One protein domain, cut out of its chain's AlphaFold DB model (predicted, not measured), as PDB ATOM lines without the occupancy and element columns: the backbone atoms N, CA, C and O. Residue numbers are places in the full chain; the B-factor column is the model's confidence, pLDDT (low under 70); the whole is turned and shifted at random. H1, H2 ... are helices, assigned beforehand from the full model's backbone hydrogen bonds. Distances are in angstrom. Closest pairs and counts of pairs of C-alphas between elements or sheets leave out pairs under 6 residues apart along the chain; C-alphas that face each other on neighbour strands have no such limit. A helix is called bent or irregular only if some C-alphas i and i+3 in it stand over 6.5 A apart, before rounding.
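AT A GLANCE: This is residues 12 to 79 of the 320 residues of the protein "DUF4408 domain-containing protein" of Vitis vinifera (UniProt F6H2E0). One long kinked helix, H1, meets a shorter helix, H2, at a corner, and H2 folds back to make an open, flat hook. The 68 printed residues hold two named helices, H1 then H2, and no named strand: all helix. The whole is extended, with a radius of gyration of the C-alphas of 21.7 A and spans of 64 by 36 by 7 A.

HOW THE PARTS SIT: H1, residues 12 to 56, has a kink of 43 degrees near residue 42. H1 and H2, residues 59 to 79, only just touch, only at the corner, with 3 pairs of C-alphas within 8 A; residues 55 to 56 alone touch residues 61 to 65 alone. The closest C-alphas, of Trp 56 and Leu 62, are 6.0 A apart. The helices run opposite ways at a tilt of 36 degrees, only just steep. O i to N i+4 pairs are within hydrogen-bond range in 37 of 41 in H1 and 15 of 17 in H2.

IN THESE COORDINATES: H1 runs 57.7 A from C-alpha 12 at (122.669, 138.254, 154.415). H2 runs 30.8 A to C-alpha 79 at (104.615, 101.914, 134.034); it is only just irregular, with C-alphas 60 and 63 6.6 A apart.

THE WHOLE: The C-alphas farthest apart, of Gly 12 and Pro 60, are 65.5 A apart. The link is tight, the printed part has no cut, and residue 79 alone has pLDDT under 70.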
ATOM      1  N   GLY A  12     122.870 139.527 155.116       85.50
ATOM      2  CA  GLY A  12     122.669 138.254 154.415       85.50
ATOM      3  C   GLY A  12     121.210 137.773 154.407       85.50
ATOM      4  O   GLY A  12     120.762 137.176 153.425       85.50
ATOM      5  N   LEU A  13     120.445 138.059 155.466       82.31
ATOM      6  CA  LEU A  13     119.003 137.799 155.522       82.31
ATOM      7  C   LEU A  13     118.219 138.775 154.633       82.31
ATOM      8  O   LEU A  13     117.401 138.331 153.827       82.31
ATOM      9  N   SER A  14     118.516 140.076 154.698       83.81
ATOM     10  CA  SER A  14     117.898 141.104 153.849       83.81
ATOM     11  C   SER A  14     118.116 140.838 152.357       83.81
ATOM     12  O   SER A  14     117.181 140.978 151.572       83.81
ATOM     13  N   LEU A  15     119.309 140.383 151.953       88.12
ATOM     14  CA  LEU A  15     119.591 140.018 150.561       88.12
ATOM     15  C   LEU A  15     118.758 138.807 150.104       88.12
ATOM     16  O   LEU A  15     118.228 138.814 148.994       88.12
ATOM     17  N   LYS A  16     118.572 137.795 150.963       88.38
ATOM     18  CA  LYS A  16     117.678 136.659 150.677       88.38
ATOM     19  C   LYS A  16     116.219 137.104 150.544       88.38
ATOM     20  O   LYS A  16     115.557 136.696 149.594       88.38
ATOM     21  N   VAL A  17     115.736 137.965 151.443       91.44
ATOM     22  CA  VAL A  17     114.378 138.534 151.368       91.44
ATOM     23  C   VAL A  17     114.188 139.336 150.078       91.44
ATOM     24  O   VAL A  17     113.176 139.153 149.407       91.44
ATOM     25  N   LEU A  18     115.177 140.143 149.679       92.06
ATOM     26  CA  LEU A  18     115.145 140.922 148.437       92.06
ATOM     27  C   LEU A  18     115.118 140.034 147.181       92.06
ATOM     28  O   LEU A  18     114.381 140.323 146.238       92.06
ATOM     29  N   LEU A  19     115.885 138.938 147.159       90.94
ATOM     30  CA  LEU A  19     115.857 137.963 146.061       90.94
ATOM     31  C   LEU A  19     114.496 137.256 145.973       90.94
ATOM     32  O   LEU A  19     113.948 137.124 144.880       90.94
ATOM     33  N   ILE A  20     113.914 136.870 147.114       92.88
ATOM     34  CA  ILE A  20     112.583 136.247 147.178       92.88
ATOM     35  C   ILE A  20     111.500 137.230 146.709       92.88
ATOM     36  O   ILE A  20     110.689 136.875 145.856       92.88
ATOM     37  N   SER A  21     111.498 138.480 147.191       91.19
ATOM     38  CA  SER A  21     110.512 139.483 146.767       91.19
ATOM     39  C   SER A  21     110.651 139.834 145.286       91.19
ATOM     40  O   SER A  21     109.645 139.936 144.588       91.19
ATOM     41  N   THR A  22     111.881 139.951 144.777       93.81
ATOM     42  CA  THR A  22     112.142 140.187 143.345       93.81
ATOM     43  C   THR A  22     111.663 139.008 142.497       93.81
ATOM     44  O   THR A  22     111.032 139.222 141.464       93.81
ATOM     45  N   GLY A  23     111.873 137.767 142.951       94.81
ATOM     46  CA  GLY A  23     111.358 136.564 142.291       94.81
ATOM     47  C   GLY A  23     109.827 136.512 142.247       94.81
ATOM     48  O   GLY A  23     109.257 136.252 141.190       94.81
ATOM     49  N   VAL A  24     109.151 136.834 143.356       94.56
ATOM     50  CA  VAL A  24     107.677 136.885 143.425       94.56
ATOM     51  C   VAL A  24     107.107 137.999 142.541       94.56
ATOM     52  O   VAL A  24     106.144 137.762 141.813       94.56
ATOM     53  N   VAL A  25     107.713 139.193 142.537       93.31
ATOM     54  CA  VAL A  25     107.304 140.300 141.652       93.31
ATOM     55  C   VAL A  25     107.541 139.945 140.182       93.31
ATOM     56  O   VAL A  25     106.654 140.160 139.360       93.31
ATOM     57  N   SER A  26     108.685 139.340 139.851       91.62
ATOM     58  CA  SER A  26     108.992 138.858 138.498       91.62
ATOM     59  C   SER A  26     107.973 137.817 138.025       91.62
ATOM     60  O   SER A  26     107.405 137.962 136.944       91.62
ATOM     61  N   MET A  27     107.635 136.834 138.868       94.38
ATOM     62  CA  MET A  27     106.596 135.840 138.578       94.38
ATOM     63  C   MET A  27     105.216 136.489 138.384       94.38
ATOM     64  O   MET A  27     104.502 136.142 137.448       94.38
ATOM     65  N   ALA A  28     104.842 137.470 139.210       91.81
ATOM     66  CA  ALA A  28     103.573 138.188 139.069       91.81
ATOM     67  C   ALA A  28     103.496 139.027 137.775       91.81
ATOM     68  O   ALA A  28     102.428 139.123 137.167       91.81
ATOM     69  N   VAL A  29     104.617 139.606 137.326       92.25
ATOM     70  CA  VAL A  29     104.718 140.304 136.033       92.25
ATOM     71  C   VAL A  29     104.671 139.311 134.871       92.25
ATOM     72  O   VAL A  29     103.895 139.515 133.940       92.25
ATOM     73  N   ALA A  30     105.413 138.203 134.945       90.75
ATOM     74  CA  ALA A  30     105.395 137.145 133.936       90.75
ATOM     75  C   ALA A  30     103.991 136.540 133.768       90.75
ATOM     76  O   ALA A  30     103.529 136.389 132.641       90.75
ATOM     77  N   LEU A  31     103.273 136.288 134.869       89.75
ATOM     78  CA  LEU A  31     101.874 135.848 134.849       89.75
ATOM     79  C   LEU A  31     100.938 136.912 134.256       89.75
ATOM     80  O   LEU A  31     100.056 136.573 133.474       89.75
ATOM     81  N   LYS A  32     101.136 138.204 134.552       86.12
ATOM     82  CA  LYS A  32     100.362 139.281 133.907       86.12
ATOM     83  C   LYS A  32     100.588 139.382 132.396       86.12
ATOM     84  O   LYS A  32      99.694 139.861 131.705       86.12
ATOM     85  N   ILE A  33     101.749 138.957 131.897       85.94
ATOM     86  CA  ILE A  33     102.070 138.925 130.464       85.94
ATOM     87  C   ILE A  33     101.560 137.628 129.819       85.94
ATOM     88  O   ILE A  33     101.031 137.670 128.712       85.94
ATOM     89  N   SER A  34     101.658 136.482 130.499       84.12
ATOM     90  CA  SER A  34     101.211 135.200 129.948       84.12
ATOM     91  C   SER A  34      99.695 135.012 129.986       84.12
ATOM     92  O   SER A  34      99.161 134.407 129.066       84.12
ATOM     93  N   VAL A  35      98.978 135.558 130.978       84.31
ATOM     94  CA  VAL A  35      97.507 135.469 131.062       84.31
ATOM     95  C   VAL A  35      96.796 135.950 129.786       84.31
ATOM     96  O   VAL A  35      96.019 135.156 129.260       84.31
ATOM     97  N   PRO A  36      97.023 137.165 129.239       82.75
ATOM     98  CA  PRO A  36      96.358 137.580 128.002       82.75
ATOM     99  C   PRO A  36      96.742 136.694 126.810       82.75
ATOM    100  O   PRO A  36      95.854 136.257 126.090       82.75
ATOM    101  N   VAL A  37      98.021 136.327 126.659       80.94
ATOM    102  CA  VAL A  37      98.487 135.449 125.566       80.94
ATOM    103  C   VAL A  37      97.830 134.065 125.635       80.94
ATOM    104  O   VAL A  37      97.351 133.551 124.628       80.94
ATOM    105  N   VAL A  38      97.752 133.468 126.828       83.62
ATOM    106  CA  VAL A  38      97.097 132.171 127.058       83.62
ATOM    107  C   VAL A  38      95.580 132.278 126.889       83.62
ATOM    108  O   VAL A  38      94.969 131.324 126.422       83.62
ATOM    109  N   VAL A  39      94.958 133.418 127.211       83.00
ATOM    110  CA  VAL A  39      93.522 133.652 126.981       83.00
ATOM    111  C   VAL A  39      93.211 133.849 125.496       83.00
ATOM    112  O   VAL A  39      92.249 133.258 125.020       83.00
ATOM    113  N   GLU A  40      94.011 134.601 124.740       81.25
ATOM    114  CA  GLU A  40      93.839 134.770 123.287       81.25
ATOM    115  C   GLU A  40      94.061 133.449 122.536       81.25
ATOM    116  O   GLU A  40      93.246 133.061 121.691       81.25
ATOM    117  N   PHE A  41      95.107 132.706 122.917       78.25
ATOM    118  CA  PHE A  41      95.364 131.343 122.454       78.25
ATOM    119  C   PHE A  41      94.203 130.405 122.810       78.25
ATOM    120  O   PHE A  41      93.706 129.685 121.949       78.25
ATOM    121  N   ALA A  42      93.700 130.447 124.048       81.50
ATOM    122  CA  ALA A  42      92.582 129.608 124.466       81.50
ATOM    123  C   ALA A  42      91.284 129.951 123.721       81.50
ATOM    124  O   ALA A  42      90.616 129.050 123.229       81.50
ATOM    125  N   VAL A  43      90.937 131.232 123.586       81.88
ATOM    126  CA  VAL A  43      89.735 131.683 122.861       81.88
ATOM    127  C   VAL A  43      89.788 131.304 121.377       81.88
ATOM    128  O   VAL A  43      88.740 131.046 120.790       81.88
ATOM    129  N   SER A  44      90.982 131.212 120.786       76.00
ATOM    130  CA  SER A  44      91.164 130.853 119.372       76.00
ATOM    131  C   SER A  44      91.258 129.339 119.142       76.00
ATOM    132  O   SER A  44      90.550 128.791 118.297       76.00
ATOM    133  N   GLU A  45      92.106 128.636 119.898       78.06
ATOM    134  CA  GLU A  45      92.418 127.222 119.662       78.06
ATOM    135  C   GLU A  45      91.583 126.246 120.497       78.06
ATOM    136  O   GLU A  45      91.278 125.162 119.999       78.06
ATOM    137  N   VAL A  46      91.129 126.591 121.712       81.62
ATOM    138  CA  VAL A  46      90.291 125.661 122.499       81.62
ATOM    139  C   VAL A  46      88.968 125.349 121.796       81.62
ATOM    140  O   VAL A  46      88.628 124.172 121.781       81.62
ATOM    141  N   PRO A  47      88.244 126.276 121.132       80.75
ATOM    142  CA  PRO A  47      87.076 125.904 120.327       80.75
ATOM    143  C   PRO A  47      87.406 124.906 119.208       80.75
ATOM    144  O   PRO A  47      86.627 123.987 118.961       80.75
ATOM    145  N   SER A  48      88.576 125.043 118.576       79.25
ATOM    146  CA  SER A  48      89.062 124.122 117.542       79.25
ATOM    147  C   SER A  48      89.349 122.738 118.135       79.25
ATOM    148  O   SER A  48      88.704 121.759 117.754       79.25
ATOM    149  N   ILE A  49      90.213 122.662 119.152       82.25
ATOM    150  CA  ILE A  49      90.585 121.428 119.868       82.25
ATOM    151  C   ILE A  49      89.343 120.742 120.462       82.25
ATOM    152  O   ILE A  49      89.169 119.531 120.327       82.25
ATOM    153  N   TRP A  50      88.428 121.511 121.054       82.12
ATOM    154  CA  TRP A  50      87.156 121.026 121.588       82.12
ATOM    155  C   TRP A  50      86.240 120.482 120.487       82.12
ATOM    156  O   TRP A  50      85.619 119.440 120.679       82.12
ATOM    157  N   SER A  51      86.197 121.105 119.304       80.81
ATOM    158  CA  SER A  51      85.453 120.568 118.154       80.81
ATOM    159  C   SER A  51      86.039 119.249 117.630       80.81
ATOM    160  O   SER A  51      85.275 118.353 117.256       80.81
ATOM    161  N   PHE A  52      87.366 119.069 117.684       80.25
ATOM    162  CA  PHE A  52      88.009 117.784 117.394       80.25
ATOM    163  C   PHE A  52      87.652 116.729 118.448       80.25
ATOM    164  O   PHE A  52      87.229 115.637 118.076       80.25
ATOM    165  N   VAL A  53      87.712 117.059 119.745       81.38
ATOM    166  CA  VAL A  53      87.301 116.157 120.840       81.38
ATOM    167  C   VAL A  53      85.821 115.768 120.726       81.38
ATOM    168  O   VAL A  53      85.492 114.585 120.793       81.38
ATOM    169  N   LEU A  54      84.919 116.718 120.464       78.69
ATOM    170  CA  LEU A  54      83.494 116.442 120.229       78.69
ATOM    171  C   LEU A  54      83.255 115.595 118.969       78.69
ATOM    172  O   LEU A  54      82.345 114.767 118.946       78.69
ATOM    173  N   SER A  55      84.074 115.766 117.928       77.62
ATOM    174  CA  SER A  55      84.029 114.920 116.728       77.62
ATOM    175  C   SER A  55      84.507 113.495 117.019       77.62
ATOM    176  O   SER A  55      83.914 112.544 116.517       77.62
ATOM    177  N   TRP A  56      85.508 113.342 117.890       72.75
ATOM    178  CA  TRP A  56      85.997 112.063 118.420       72.75
ATOM    179  C   TRP A  56      84.926 111.348 119.265       72.75
ATOM    180  O   TRP A  56      84.788 110.131 119.195       72.75
ATOM    181  N   LEU A  57      84.088 112.101 119.986       75.62
ATOM    182  CA  LEU A  57      82.941 111.577 120.743       75.62
ATOM    183  C   LEU A  57      81.713 111.208 119.880       75.62
ATOM    184  O   LEU A  57      80.734 110.685 120.419       75.62
ATOM    185  N   ARG A  58      81.717 111.430 118.554       80.06
ATOM    186  CA  ARG A  58      80.617 110.959 117.687       80.06
ATOM    187  C   ARG A  58      80.561 109.420 117.649       80.06
ATOM    188  O   ARG A  58      81.613 108.784 117.659       80.06
ATOM    189  N   PRO A  59      79.369 108.805 117.483       75.38
ATOM    190  CA  PRO A  59      79.183 107.352 117.578       75.38
ATOM    191  C   PRO A  59      80.197 106.445 116.846       75.38
ATOM    192  O   PRO A  59      80.632 105.479 117.470       75.38
ATOM    193  N   PRO A  60      80.627 106.705 115.587       77.56
ATOM    194  CA  PRO A  60      81.611 105.841 114.921       77.56
ATOM    195  C   PRO A  60      83.043 105.996 115.459       77.56
ATOM    196  O   PRO A  60      83.818 105.046 115.391       77.56
ATOM    197  N   TYR A  61      83.407 107.164 115.997       82.50
ATOM    198  CA  TYR A  61      84.750 107.427 116.527       82.50
ATOM    199  C   TYR A  61      84.865 107.074 118.013       82.50
ATOM    200  O   TYR A  61      85.939 106.670 118.450       82.50
ATOM    201  N   LEU A  62      83.751 107.112 118.757       86.88
ATOM    202  CA  LEU A  62      83.668 106.830 120.194       86.88
ATOM    203  C   LEU A  62      84.357 105.510 120.593       86.88
ATOM    204  O   LEU A  62      85.085 105.467 121.585       86.88
ATOM    205  N   TYR A  63      84.190 104.448 119.798       86.81
ATOM    206  CA  TYR A  63      84.871 103.164 120.019       86.81
ATOM    207  C   TYR A  63      86.399 103.289 119.914       86.81
ATOM    208  O   TYR A  63      87.122 102.726 120.735       86.81
ATOM    209  N   LEU A  64      86.909 104.063 118.953       86.50
ATOM    210  CA  LEU A  64      88.343 104.317 118.786       86.50
ATOM    211  C   LEU A  64      88.897 105.090 119.998       86.50
ATOM    212  O   LEU A  64      89.939 104.715 120.534       86.50
ATOM    213  N   VAL A  65      88.154 106.084 120.506       90.12
ATOM    214  CA  VAL A  65      88.512 106.818 121.737       90.12
ATOM    215  C   VAL A  65      88.603 105.884 122.940       90.12
ATOM    216  O   VAL A  65      89.586 105.920 123.675       90.12
ATOM    217  N   ILE A  66      87.598 105.025 123.132       89.69
ATOM    218  CA  ILE A  66      87.528 104.108 124.274       89.69
ATOM    219  C   ILE A  66      88.684 103.100 124.232       89.69
ATOM    220  O   ILE A  66      89.359 102.916 125.241       89.69
ATOM    221  N   ASN A  67      88.984 102.508 123.070       90.38
ATOM    222  CA  ASN A  67      90.137 101.610 122.935       90.38
ATOM    223  C   ASN A  67      91.470 102.334 123.174       90.38
ATOM    224  O   ASN A  67      92.346 101.788 123.837       90.38
ATOM    225  N   PHE A  68      91.623 103.572 122.696       91.94
ATOM    226  CA  PHE A  68      92.820 104.377 122.950       91.94
ATOM    227  C   PHE A  68      92.998 104.698 124.444       91.94
ATOM    228  O   PHE A  68      94.096 104.546 124.975       91.94
ATOM    229  N   ILE A  69      91.914 105.038 125.153       93.12
ATOM    230  CA  ILE A  69      91.918 105.230 126.612       93.12
ATOM    231  C   ILE A  69      92.281 103.924 127.337       93.12
ATOM    232  O   ILE A  69      93.108 103.951 128.246       93.12
ATOM    233  N   ILE A  70      91.735 102.776 126.921       93.31
ATOM    234  CA  ILE A  70      92.089 101.463 127.487       93.31
ATOM    235  C   ILE A  70      93.583 101.167 127.279       93.31
ATOM    236  O   ILE A  70      94.256 100.767 128.226       93.31
ATOM    237  N   ILE A  71      94.130 101.420 126.086       93.50
ATOM    238  CA  ILE A  71      95.562 101.244 125.793       93.50
ATOM    239  C   ILE A  71      96.422 102.164 126.674       93.50
ATOM    240  O   ILE A  71      97.416 101.700 127.231       93.50
ATOM    241  N   ILE A  72      96.030 103.429 126.865       93.50
ATOM    242  CA  ILE A  72      96.716 104.362 127.777       93.50
ATOM    243  C   ILE A  72      96.676 103.853 129.221       93.50
ATOM    244  O   ILE A  72      97.706 103.862 129.888       93.50
ATOM    245  N   ILE A  73      95.523 103.387 129.712       91.00
ATOM    246  CA  ILE A  73      95.383 102.870 131.082       91.00
ATOM    247  C   ILE A  73      96.237 101.612 131.276       91.00
ATOM    248  O   ILE A  73      96.952 101.517 132.269       91.00
ATOM    249  N   VAL A  74      96.235 100.682 130.316       92.50
ATOM    250  CA  VAL A  74      97.061  99.465 130.361       92.50
ATOM    251  C   VAL A  74      98.555  99.804 130.312       92.50
ATOM    252  O   VAL A  74      99.322  99.273 131.112       92.50
ATOM    253  N   ALA A  75      98.982 100.719 129.436       86.69
ATOM    254  CA  ALA A  75     100.379 101.148 129.345       86.69
ATOM    255  C   ALA A  75     100.840 101.916 130.599       86.69
ATOM    256  O   ALA A  75     101.922 101.653 131.118       86.69
ATOM    257  N   SER A  76     100.001 102.816 131.121       82.38
ATOM    258  CA  SER A  76     100.261 103.586 132.343       82.38
ATOM    259  C   SER A  76     100.305 102.685 133.579       82.38
ATOM    260  O   SER A  76     101.230 102.788 134.377       82.38
ATOM    261  N   SER A  77      99.391 101.717 133.696       80.25
ATOM    262  CA  SER A  77      99.435 100.679 134.735       80.25
ATOM    263  C   SER A  77     100.735  99.869 134.670       80.25
ATOM    264  O   SER A  77     101.381  99.656 135.698       80.25
ATOM    265  N   LYS A  78     101.189  99.504 133.463       72.75
ATOM    266  CA  LYS A  78     102.465  98.801 133.263       72.75
ATOM    267  C   LYS A  78     103.703  99.655 133.577       72.75
ATOM    268  O   LYS A  78     104.766  99.089 133.812       72.75
ATOM    269  N   LEU A  79     103.571 100.984 133.593       60.56
ATOM    270  CA  LEU A  79     104.615 101.914 134.034       60.56
ATOM    271  C   LEU A  79     104.591 102.101 135.561       60.56
ATOM    272  O   LEU A  79     105.637 102.011 136.192       60.56
TER     273      LEU A  79